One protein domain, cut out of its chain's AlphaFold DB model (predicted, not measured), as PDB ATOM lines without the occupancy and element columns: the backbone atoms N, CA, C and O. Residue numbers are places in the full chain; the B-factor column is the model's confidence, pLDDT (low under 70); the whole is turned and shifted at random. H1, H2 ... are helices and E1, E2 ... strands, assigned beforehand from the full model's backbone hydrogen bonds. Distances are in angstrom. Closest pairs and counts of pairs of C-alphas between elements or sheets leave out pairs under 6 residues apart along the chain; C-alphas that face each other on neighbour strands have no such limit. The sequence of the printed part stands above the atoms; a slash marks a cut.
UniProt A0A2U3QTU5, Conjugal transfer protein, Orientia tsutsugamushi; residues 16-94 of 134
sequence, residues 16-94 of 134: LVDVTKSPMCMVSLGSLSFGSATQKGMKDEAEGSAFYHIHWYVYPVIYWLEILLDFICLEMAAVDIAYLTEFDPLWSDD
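What this domain is: This is residues 16 to 94 of the 134 residues of the protein "Conjugal transfer protein" of Orientia tsutsugamushi (UniProt A0A2U3QTU5). With little regular structure, this is a loose rod: a small three-stranded sheet at mid-length, residues 25 to 33 folded over one face, and a loop sticking out at each end, residues 44 to 49 and 65 to 73. The printed part has 79 residues, 21 of them in E1, E2, H1 and E3, class mixed; the antiparallel sheet is ordered E1, E2, E3. The radius of gyration of the C-alphas is 16.4 A, the spans 54 by 26 by 20 A.

How they stand to each other: Start at edge strand E1, residues 16 to 20, a hairpin with E2, residues 53 to 58, antiparallel at 160 degrees; N 18 and O 55, 2.9 A apart, are within hydrogen-bond range. H1, residues 61 to 65, is not on the sheet; its O i to N i+4 pair is within range. E3, residues 80 to 84, is antiparallel to E2 at 157 degrees, with N 56 and O 83 at 2.8 A.

Where its parts are: Find C-alpha 16 at (-12.132, -5.412, 90.950); E1 runs 13.2 A. E2 covers 16.8 A, H1 6.3 A, and E3 11.2 A to C-alpha 84 at (-7.136, 5.431, 88.183).

The domain as a whole: The C-alphas farthest apart, Ala 46 and Leu 69, are 54.5 A apart. The printed part has no cut; the links E1 to E2 and H1 to E3 are long. Residues 31, 33 to 50 and 62 to 78 have pLDDT under 70.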
ATOM      1  N   LEU A  16     -13.151  -4.751  91.746       85.12
ATOM      2  CA  LEU A  16     -12.132  -5.412  90.950       85.12
ATOM      3  C   LEU A  16     -10.964  -4.454  90.759       85.12
ATOM      4  O   LEU A  16     -11.155  -3.277  90.458       85.12
ATOM      5  N   VAL A  17      -9.759  -4.968  90.967       88.06
ATOM      6  CA  VAL A  17      -8.523  -4.199  90.875       88.06
ATOM      7  C   VAL A  17      -7.702  -4.766  89.736       88.06
ATOM      8  O   VAL A  17      -7.377  -5.951  89.733       88.06
ATOM      9  N   ASP A  18      -7.388  -3.918  88.770       86.44
ATOM     10  CA  ASP A  18      -6.556  -4.261  87.627       86.44
ATOM     11  C   ASP A  18      -5.185  -3.601  87.763       86.44
ATOM     12  O   ASP A  18      -5.097  -2.441  88.164       86.44
ATOM     13  N   VAL A  19      -4.126  -4.347  87.453       85.81
ATOM     14  CA  VAL A  19      -2.734  -3.932  87.623       85.81
ATOM     15  C   VAL A  19      -2.016  -4.040  86.287       85.81
ATOM     16  O   VAL A  19      -1.823  -5.135  85.757       85.81
ATOM     17  N   THR A  20      -1.572  -2.908  85.749       81.88
ATOM     18  CA  THR A  20      -0.939  -2.846  84.429       81.88
ATOM     19  C   THR A  20       0.375  -2.075  84.468       81.88
ATOM     20  O   THR A  20       0.587  -1.189  85.289       81.88
ATOM     21  N   LYS A  21       1.318  -2.452  83.596       78.25
ATOM     22  CA  LYS A  21       2.576  -1.703  83.416       78.25
ATOM     23  C   LYS A  21       2.411  -0.528  82.461       78.25
ATOM     24  O   LYS A  21       3.114   0.467  82.567       78.25
ATOM     25  N   SER A  22       1.520  -0.680  81.485       74.06
ATOM     26  CA  SER A  22       1.241   0.358  80.504       74.06
ATOM     27  C   SER A  22       0.193   1.312  81.069       74.06
ATOM     28  O   SER A  22      -0.895   0.842  81.405       74.06
ATOM     29  N   PRO A  23       0.487   2.620  81.136       72.06
ATOM     30  CA  PRO A  23      -0.470   3.590  81.640       72.06
ATOM     31  C   PRO A  23      -1.718   3.592  80.763       72.06
ATOM     32  O   PRO A  23      -1.630   3.446  79.537       72.06
ATOM     33  N   MET A  24      -2.877   3.787  81.388       73.81
ATOM     34  CA  MET A  24      -4.153   3.964  80.694       73.81
ATOM     35  C   MET A  24      -4.595   2.747  79.860       73.81
ATOM     36  O   MET A  24      -5.452   2.859  78.977       73.81
ATOM     37  N   CYS A  25      -3.997   1.581  80.117       77.00
ATOM     38  CA  CYS A  25      -4.388   0.301  79.542       77.00
ATOM     39  C   CYS A  25      -5.270  -0.444  80.544       77.00
ATOM     40  O   CYS A  25      -4.792  -0.865  81.595       77.00
ATOM     41  N   MET A  26      -6.551  -0.608  80.220       78.56
ATOM     42  CA  MET A  26      -7.522  -1.323  81.046       78.56
ATOM     43  C   MET A  26      -7.631  -2.763  80.547       78.56
ATOM     44  O   MET A  26      -8.350  -3.035  79.579       78.56
ATOM     45  N   VAL A  27      -6.924  -3.712  81.170       78.75
ATOM     46  CA  VAL A  27      -6.986  -5.113  80.720       78.75
ATOM     47  C   VAL A  27      -8.302  -5.768  81.127       78.75
ATOM     48  O   VAL A  27      -8.829  -6.569  80.356       78.75
ATOM     49  N   SER A  28      -8.905  -5.353  82.245       75.94
ATOM     50  CA  SER A  28     -10.197  -5.897  82.680       75.94
ATOM     51  C   SER A  28     -11.384  -5.511  81.784       75.94
ATOM     52  O   SER A  28     -12.391  -6.215  81.796       75.94
ATOM     53  N   LEU A  29     -11.286  -4.434  80.994       75.38
ATOM     54  CA  LEU A  29     -12.312  -4.032  80.015       75.38
ATOM     55  C   LEU A  29     -12.008  -4.527  78.589       75.38
ATOM     56  O   LEU A  29     -12.581  -4.031  77.624       75.38
ATOM     57  N   GLY A  30     -11.124  -5.516  78.430       74.12
ATOM     58  CA  GLY A  30     -10.778  -6.067  77.117       74.12
ATOM     59  C   GLY A  30      -9.596  -5.367  76.453       74.12
ATOM     60  O   GLY A  30      -9.560  -5.250  75.229       74.12
ATOM     61  N   SER A  31      -8.615  -4.918  77.241       69.88
ATOM     62  CA  SER A  31      -7.402  -4.222  76.772       69.88
ATOM     63  C   SER A  31      -7.681  -2.919  76.015       69.88
ATOM     64  O   SER A  31      -6.992  -2.568  75.057       69.88
ATOM     65  N   LEU A  32      -8.704  -2.179  76.447       70.44
ATOM     66  CA  LEU A  32      -8.960  -0.838  75.936       70.44
ATOM     67  C   LEU A  32      -7.887   0.119  76.470       70.44
ATOM     68  O   LEU A  32      -7.711   0.269  77.678       70.44
ATOM     69  N   SER A  33      -7.166   0.763  75.554       67.06
ATOM     70  CA  SER A  33      -6.225   1.834  75.877       67.06
ATOM     71  C   SER A  33      -6.893   3.178  75.608       67.06
ATOM     72  O   SER A  33      -7.199   3.508  74.458       67.06
ATOM     73  N   PHE A  34      -7.150   3.956  76.661       65.81
ATOM     74  CA  PHE A  34      -7.789   5.267  76.534       65.81
ATOM     75  C   PHE A  34      -6.729   6.355  76.312       65.81
ATOM     76  O   PHE A  34      -6.476   7.196  77.164       65.81
ATOM     77  N   GLY A  35      -6.094   6.324  75.139       59.06
ATOM     78  CA  GLY A  35      -5.116   7.326  74.715       59.06
ATOM     79  C   GLY A  35      -3.741   7.220  75.386       59.06
ATOM     80  O   GLY A  35      -3.567   6.684  76.476       59.06
ATOM     81  N   SER A  36      -2.728   7.758  74.702       54.66
ATOM     82  CA  SER A  36      -1.367   7.885  75.228       54.66
ATOM     83  C   SER A  36      -1.305   9.104  76.148       54.66
ATOM     84  O   SER A  36      -0.967  10.211  75.726       54.66
ATOM     85  N   ALA A  37      -1.687   8.932  77.412       51.19
ATOM     86  CA  ALA A  37      -1.400   9.939  78.419       51.19
ATOM     87  C   ALA A  37       0.123   9.972  78.622       51.19
ATOM     88  O   ALA A  37       0.712   9.074  79.219       51.19
ATOM     89  N   THR A  38       0.780  11.000  78.083       51.94
ATOM     90  CA  THR A  38       2.173  11.309  78.423       51.94
ATOM     91  C   THR A  38       2.181  11.738  79.884       51.94
ATOM     92  O   THR A  38       1.895  12.897  80.180       51.94
ATOM     93  N   GLN A  39       2.416  10.808  80.811       54.28
ATOM     94  CA  GLN A  39       2.502  11.119  82.233       54.28
ATOM     95  C   GLN A  39       3.759  10.548  82.887       54.28
ATOM     96  O   GLN A  39       4.380   9.570  82.472       54.28
ATOM     97  N   LYS A  40       4.155  11.323  83.888       48.56
ATOM     98  CA  LYS A  40       5.439  11.434  84.559       48.56
ATOM     99  C   LYS A  40       5.631  10.238  85.490       48.56
ATOM    100  O   LYS A  40       5.193  10.282  86.629       48.56
ATOM    101  N   GLY A  41       6.245   9.169  84.997       49.78
ATOM    102  CA  GLY A  41       6.398   7.952  85.803       49.78
ATOM    103  C   GLY A  41       6.853   6.709  85.052       49.78
ATOM    104  O   GLY A  41       7.149   5.707  85.695       49.78
ATOM    105  N   MET A  42       6.984   6.774  83.721       50.69
ATOM    106  CA  MET A  42       7.737   5.779  82.959       50.69
ATOM    107  C   MET A  42       9.214   5.886  83.367       50.69
ATOM    108  O   MET A  42      10.005   6.555  82.702       50.69
ATOM    109  N   LYS A  43       9.585   5.321  84.524       51.88
ATOM    110  CA  LYS A  43      10.994   5.084  84.814       51.88
ATOM    111  C   LYS A  43      11.467   4.078  83.784       51.88
ATOM    112  O   LYS A  43      10.896   3.000  83.643       51.88
ATOM    113  N   ASP A  44      12.451   4.530  83.028       46.97
ATOM    114  CA  ASP A  44      13.085   3.815  81.941       46.97
ATOM    115  C   ASP A  44      13.454   2.394  82.400       46.97
ATOM    116  O   ASP A  44      13.999   2.206  83.494       46.97
ATOM    117  N   GLU A  45      13.169   1.386  81.574       51.22
ATOM    118  CA  GLU A  45      13.481  -0.025  81.864       51.22
ATOM    119  C   GLU A  45      14.985  -0.254  82.115       51.22
ATOM    120  O   GLU A  45      15.385  -1.290  82.647       51.22
ATOM    121  N   ALA A  46      15.818   0.740  81.794       51.72
ATOM    122  CA  ALA A  46      17.237   0.797  82.102       51.72
ATOM    123  C   ALA A  46      17.563   0.755  83.612       51.72
ATOM    124  O   ALA A  46      18.674   0.363  83.965       51.72
ATOM    125  N   GLU A  47      16.628   1.115  84.504       53.34
ATOM    126  CA  GLU A  47      16.861   1.178  85.962       53.34
ATOM    127  C   GLU A  47      16.221   0.021  86.762       53.34
ATOM    128  O   GLU A  47      16.307  -0.016  87.988       53.34
ATOM    129  N   GLY A  48      15.597  -0.962  86.099       52.62
ATOM    130  CA  GLY A  48      15.076  -2.177  86.749       52.62
ATOM    131  C   GLY A  48      13.868  -1.975  87.678       52.62
ATOM    132  O   GLY A  48      13.432  -2.923  88.333       52.62
ATOM    133  N   SER A  49      13.292  -0.773  87.740       57.34
ATOM    134  CA  SER A  49      12.087  -0.490  88.523       57.34
ATOM    135  C   SER A  49      10.824  -0.698  87.684       57.34
ATOM    136  O   SER A  49      10.508   0.119  86.821       57.34
ATOM    137  N   ALA A  50      10.080  -1.774  87.944       66.56
ATOM    138  CA  ALA A  50       8.761  -1.980  87.351       66.56
ATOM    139  C   ALA A  50       7.713  -1.153  88.116       66.56
ATOM    140  O   ALA A  50       7.329  -1.526  89.225       66.56
ATOM    141  N   PHE A  51       7.261  -0.038  87.536       73.94
ATOM    142  CA  PHE A  51       6.103   0.698  88.043       73.94
ATOM    143  C   PHE A  51       4.821   0.068  87.515       73.94
ATOM    144  O   PHE A  51       4.724  -0.286  86.339       73.94
ATOM    145  N   TYR A  52       3.855  -0.089  88.410       83.00
ATOM    146  CA  TYR A  52       2.540  -0.613  88.088       83.00
ATOM    147  C   TYR A  52       1.492   0.453  88.378       83.00
ATOM    148  O   TYR A  52       1.532   1.132  89.410       83.00
ATOM    149  N   HIS A  53       0.553   0.570  87.455       85.56
ATOM    150  CA  HIS A  53      -0.654   1.351  87.596       85.56
ATOM    151  C   HIS A  53      -1.793   0.447  88.029       85.56
ATOM    152  O   HIS A  53      -1.861  -0.723  87.645       85.56
ATOM    153  N   ILE A  54      -2.659   0.997  88.868       87.75
ATOM    154  CA  ILE A  54      -3.817   0.315  89.408       87.75
ATOM    155  C   ILE A  54      -5.082   1.037  88.955       87.75
ATOM    156  O   ILE A  54      -5.234   2.249  89.126       87.75
ATOM    157  N   HIS A  55      -6.019   0.260  88.430       88.00
ATOM    158  CA  HIS A  55      -7.358   0.711  88.096       88.00
ATOM    159  C   HIS A  55      -8.363   0.003  88.999       88.00
ATOM    160  O   HIS A  55      -8.420  -1.227  89.041       88.00
ATOM    161  N   TRP A  56      -9.155   0.780  89.725       86.56
ATOM    162  CA  TRP A  56     -10.207   0.271  90.592       86.56
ATOM    163  C   TRP A  56     -11.550   0.378  89.890       86.56
ATOM    164  O   TRP A  56     -12.003   1.473  89.550       86.56
ATOM    165  N   TYR A  57     -12.213  -0.761  89.754       86.50
ATOM    166  CA  TYR A  57     -13.554  -0.872  89.208       86.50
ATOM    167  C   TYR A  57     -14.540  -1.241  90.307       86.50
ATOM    168  O   TYR A  57     -14.269  -2.103  91.149       86.50
ATOM    169  N   VAL A  58     -15.707  -0.612  90.273       85.19
ATOM    170  CA  VAL A  58     -16.876  -1.062  91.029       85.19
ATOM    171  C   VAL A  58     -17.597  -2.064  90.142       85.19
ATOM    172  O   VAL A  58     -17.972  -1.727  89.021       85.19
ATOM    173  N   TYR A  59     -17.730  -3.309  90.602       78.75
ATOM    174  CA  TYR A  59     -18.268  -4.391  89.775       78.75
ATOM    175  C   TYR A  59     -19.403  -5.134  90.497       78.75
ATOM    176  O   TYR A  59     -19.193  -6.217  91.035       78.75
ATOM    177  N   PRO A  60     -20.621  -4.563  90.523       73.75
ATOM    178  CA  PRO A  60     -21.787  -5.170  91.158       73.75
ATOM    179  C   PRO A  60     -22.383  -6.260  90.249       73.75
ATOM    180  O   PRO A  60     -23.380  -6.065  89.555       73.75
ATOM    181  N   VAL A  61     -21.735  -7.427  90.215       72.38
ATOM    182  CA  VAL A  61     -22.070  -8.549  89.306       72.38
ATOM    183  C   VAL A  61     -23.414  -9.177  89.633       72.38
ATOM    184  O   VAL A  61     -24.160  -9.564  88.738       72.38
ATOM    185  N   ILE A  62     -23.711  -9.301  90.926       68.81
ATOM    186  CA  ILE A  62     -24.897 -10.011  91.412       68.81
ATOM    187  C   ILE A  62     -26.171  -9.256  91.031       68.81
ATOM    188  O   ILE A  62     -27.161  -9.896  90.684       68.81
ATOM    189  N   TYR A  63     -26.111  -7.921  90.996       65.94
ATOM    190  CA  TYR A  63     -27.188  -7.082  90.478       65.94
ATOM    191  C   TYR A  63     -27.442  -7.327  88.982       65.94
ATOM    192  O   TYR A  63     -28.579  -7.528  88.573       65.94
ATOM    193  N   TRP A  64     -26.387  -7.391  88.165       65.31
ATOM    194  CA  TRP A  64     -26.518  -7.582  86.714       65.31
ATOM    195  C   TRP A  64     -27.010  -8.971  86.299       65.31
ATOM    196  O   TRP A  64     -27.654  -9.100  85.262       65.31
ATOM    197  N   LEU A  65     -26.666 -10.016  87.057       66.56
ATOM    198  CA  LEU A  65     -27.052 -11.389  86.726       66.56
ATOM    199  C   LEU A  65     -28.392 -11.813  87.362       66.56
ATOM    200  O   LEU A  65     -28.820 -12.937  87.109       66.56
ATOM    201  N   GLU A  66     -29.038 -10.957  88.170       66.19
ATOM    202  CA  GLU A  66     -30.330 -11.209  88.845       66.19
ATOM    203  C   GLU A  66     -30.409 -12.587  89.550       66.19
ATOM    204  O   GLU A  66     -31.455 -13.232  89.620       66.19
ATOM    205  N   ILE A  67     -29.282 -13.084  90.075       63.75
ATOM    206  CA  ILE A  67     -29.193 -14.446  90.640       63.75
ATOM    207  C   ILE A  67     -29.908 -14.551  92.001       63.75
ATOM    208  O   ILE A  67     -30.277 -15.648  92.429       63.75
ATOM    209  N   LEU A  68     -30.121 -13.427  92.690       63.19
ATOM    210  CA  LEU A  68     -30.811 -13.353  93.976       63.19
ATOM    211  C   LEU A  68     -32.030 -12.431  93.878       63.19
ATOM    212  O   LEU A  68     -32.009 -11.439  93.159       63.19
ATOM    213  N   LEU A  69     -33.079 -12.763  94.638       58.31
ATOM    214  CA  LEU A  69     -34.224 -11.878  94.862       58.31
ATOM    215  C   LEU A  69     -33.734 -10.575  95.507       58.31
ATOM    216  O   LEU A  69     -32.913 -10.636  96.423       58.31
ATOM    217  N   ASP A  70     -34.263  -9.436  95.057       55.94
ATOM    218  CA  ASP A  70     -33.958  -8.093  95.561       55.94
ATOM    219  C   ASP A  70     -34.200  -7.986  97.076       55.94
ATOM    220  O   ASP A  70     -35.278  -7.623  97.556       55.94
ATOM    221  N   PHE A  71     -33.188  -8.326  97.868       59.78
ATOM    222  CA  PHE A  71     -33.163  -7.985  99.277       59.78
ATOM    223  C   PHE A  71     -32.862  -6.493  99.401       59.78
ATOM    224  O   PHE A  71     -32.089  -5.936  98.627       59.78
ATOM    225  N   ILE A  72     -33.401  -5.847 100.436       61.59
ATOM    226  CA  ILE A  72     -33.182  -4.416 100.722       61.59
ATOM    227  C   ILE A  72     -31.695  -4.046 100.938       61.59
ATOM    228  O   ILE A  72     -31.361  -2.873 101.062       61.59
ATOM    229  N   CYS A  73     -30.819  -5.054 101.008       58.88
ATOM    230  CA  CYS A  73     -29.375  -4.944 101.178       58.88
ATOM    231  C   CYS A  73     -28.589  -4.964  99.855       58.88
ATOM    232  O   CYS A  73     -27.367  -4.877  99.909       58.88
ATOM    233  N   LEU A  74     -29.239  -5.146  98.699       65.12
ATOM    234  CA  LEU A  74     -28.544  -5.167  97.412       65.12
ATOM    235  C   LEU A  74     -28.213  -3.733  96.976       65.12
ATOM    236  O   LEU A  74     -29.104  -2.888  96.857       65.12
ATOM    237  N   GLU A  75     -26.935  -3.446  96.738       64.19
ATOM    238  CA  GLU A  75     -26.494  -2.121  96.306       64.19
ATOM    239  C   GLU A  75     -26.659  -1.985  94.786       64.19
ATOM    240  O   GLU A  75     -25.988  -2.652  93.998       64.19
ATOM    241  N   MET A  76     -27.587  -1.120  94.362       61.41
ATOM    242  CA  MET A  76     -27.855  -0.841  92.948       61.41
ATOM    243  C   MET A  76     -26.777   0.087  92.384       61.41
ATOM    244  O   MET A  76     -26.995   1.283  92.190       61.41
ATOM    245  N   ALA A  77     -25.589  -0.460  92.159       64.62
ATOM    246  CA  ALA A  77     -24.485   0.258  91.544       64.62
ATOM    247  C   ALA A  77     -24.378  -0.077  90.046       64.62
ATOM    248  O   ALA A  77     -24.692  -1.181  89.597       64.62
ATOM    249  N   ALA A  78     -23.930   0.896  89.255       66.19
ATOM    250  CA  ALA A  78     -23.482   0.654  87.889       66.19
ATOM    251  C   ALA A  78     -22.003   0.244  87.901       66.19
ATOM    252  O   ALA A  78     -21.270   0.572  88.836       66.19
ATOM    253  N   VAL A  79     -21.562  -0.463  86.858       70.06
ATOM    254  CA  VAL A  79     -20.130  -0.696  86.649       70.06
ATOM    255  C   VAL A  79     -19.486   0.641  86.304       70.06
ATOM    256  O   VAL A  79     -19.822   1.230  85.278       70.06
ATOM    257  N   ASP A  80     -18.586   1.112  87.162       76.25
ATOM    258  CA  ASP A  80     -17.877   2.378  86.976       76.25
ATOM    259  C   ASP A  80     -16.396   2.249  87.354       76.25
ATOM    260  O   ASP A  80     -15.990   1.379  88.135       76.25
ATOM    261  N   ILE A  81     -15.583   3.128  86.777       78.75
ATOM    262  CA  ILE A  81     -14.161   3.264  87.059       78.75
ATOM    263  C   ILE A  81     -14.022   4.227  88.235       78.75
ATOM    264  O   ILE A  81     -14.032   5.444  88.071       78.75
ATOM    265  N   ALA A  82     -13.900   3.681  89.443       81.88
ATOM    266  CA  ALA A  82     -13.844   4.491  90.656       81.88
ATOM    267  C   ALA A  82     -12.521   5.246  90.807       81.88
ATOM    268  O   ALA A  82     -12.507   6.353  91.344       81.88
ATOM    269  N   TYR A  83     -11.405   4.637  90.399       81.31
ATOM    270  CA  TYR A  83     -10.090   5.232  90.615       81.31
ATOM    271  C   TYR A  83      -9.053   4.745  89.607       81.31
ATOM    272  O   TYR A  83      -8.981   3.556  89.303       81.31
ATOM    273  N   LEU A  84      -8.224   5.671  89.127       83.56
ATOM    274  CA  LEU A  84      -7.136   5.431  88.183       83.56
ATOM    275  C   LEU A  84      -5.872   6.072  88.762       83.56
ATOM    276  O   LEU A  84      -5.829   7.288  88.958       83.56
ATOM    277  N   THR A  85      -4.845   5.273  89.034       83.38
ATOM    278  CA  THR A  85      -3.591   5.780  89.625       83.38
ATOM    279  C   THR A  85      -2.807   6.734  88.722       83.38
ATOM    280  O   THR A  85      -1.937   7.454  89.193       83.38
ATOM    281  N   GLU A  86      -3.105   6.772  87.427       78.06
ATOM    282  CA  GLU A  86      -2.453   7.625  86.433       78.06
ATOM    283  C   GLU A  86      -2.756   9.110  86.619       78.06
ATOM    284  O   GLU A  86      -1.935   9.956  86.263       78.06
ATOM    285  N   PHE A  87      -3.935   9.433  87.153       80.38
ATOM    286  CA  PHE A  87      -4.322  10.814  87.431       80.38
ATOM    287  C   PHE A  87      -3.882  11.283  88.812       80.38
ATOM    288  O   PHE A  87      -3.950  12.482  89.087       80.38
ATOM    289  N   ASP A  88      -3.431  10.368  89.669       80.56
ATOM    290  CA  ASP A  88      -3.013  10.696  91.020       80.56
ATOM    291  C   ASP A  88      -1.500  10.963  91.094       80.56
ATOM    292  O   ASP A  88      -0.689  10.036  91.022       80.56
ATOM    293  N   PRO A  89      -1.078  12.227  91.293       76.19
ATOM    294  CA  PRO A  89       0.331  12.561  91.442       76.19
ATOM    295  C   PRO A  89       0.933  12.075  92.769       76.19
ATOM    296  O   PRO A  89       2.149  12.205  92.944       76.19
ATOM    297  N   LEU A  90       0.124  11.575  93.711       83.31
ATOM    298  CA  LEU A  90       0.608  10.991  94.959       83.31
ATOM    299  C   LEU A  90       1.051   9.538  94.762       83.31
ATOM    300  O   LEU A  90       2.007   9.129  95.413       83.31
ATOM    301  N   TRP A  91       0.452   8.795  93.828       83.19
ATOM    302  CA  TRP A  91       0.762   7.380  93.586       83.19
ATOM    303  C   TRP A  91       2.240   7.109  93.279       83.19
ATOM    304  O   TRP A  91       2.823   6.142  93.761       83.19
ATOM    305  N   SER A  92       2.864   7.974  92.478       80.69
ATOM    306  CA  SER A  92       4.262   7.795  92.066       80.69
ATOM    307  C   SER A  92       5.282   8.306  93.095       80.69
ATOM    308  O   SER A  92       6.481   8.120  92.879       80.69
ATOM    309  N   ASP A  93       4.850   8.995  94.155       82.56
ATOM    310  CA  ASP A  93       5.727   9.685  95.105       82.56
ATOM    311  C   ASP A  93       5.387   9.264  96.540       82.56
ATOM    312  O   ASP A  93       4.352   9.633  97.098       82.56
ATOM    313  N   ASP A  94       6.281   8.487  97.141       78.12
ATOM    314  CA  ASP A  94       6.147   7.931  98.485       78.12
ATOM    315  C   ASP A  94       6.048   9.021  99.561       78.12
ATOM    316  O   ASP A  94       5.234   8.914 100.483       78.12
TER     317      ASP A  94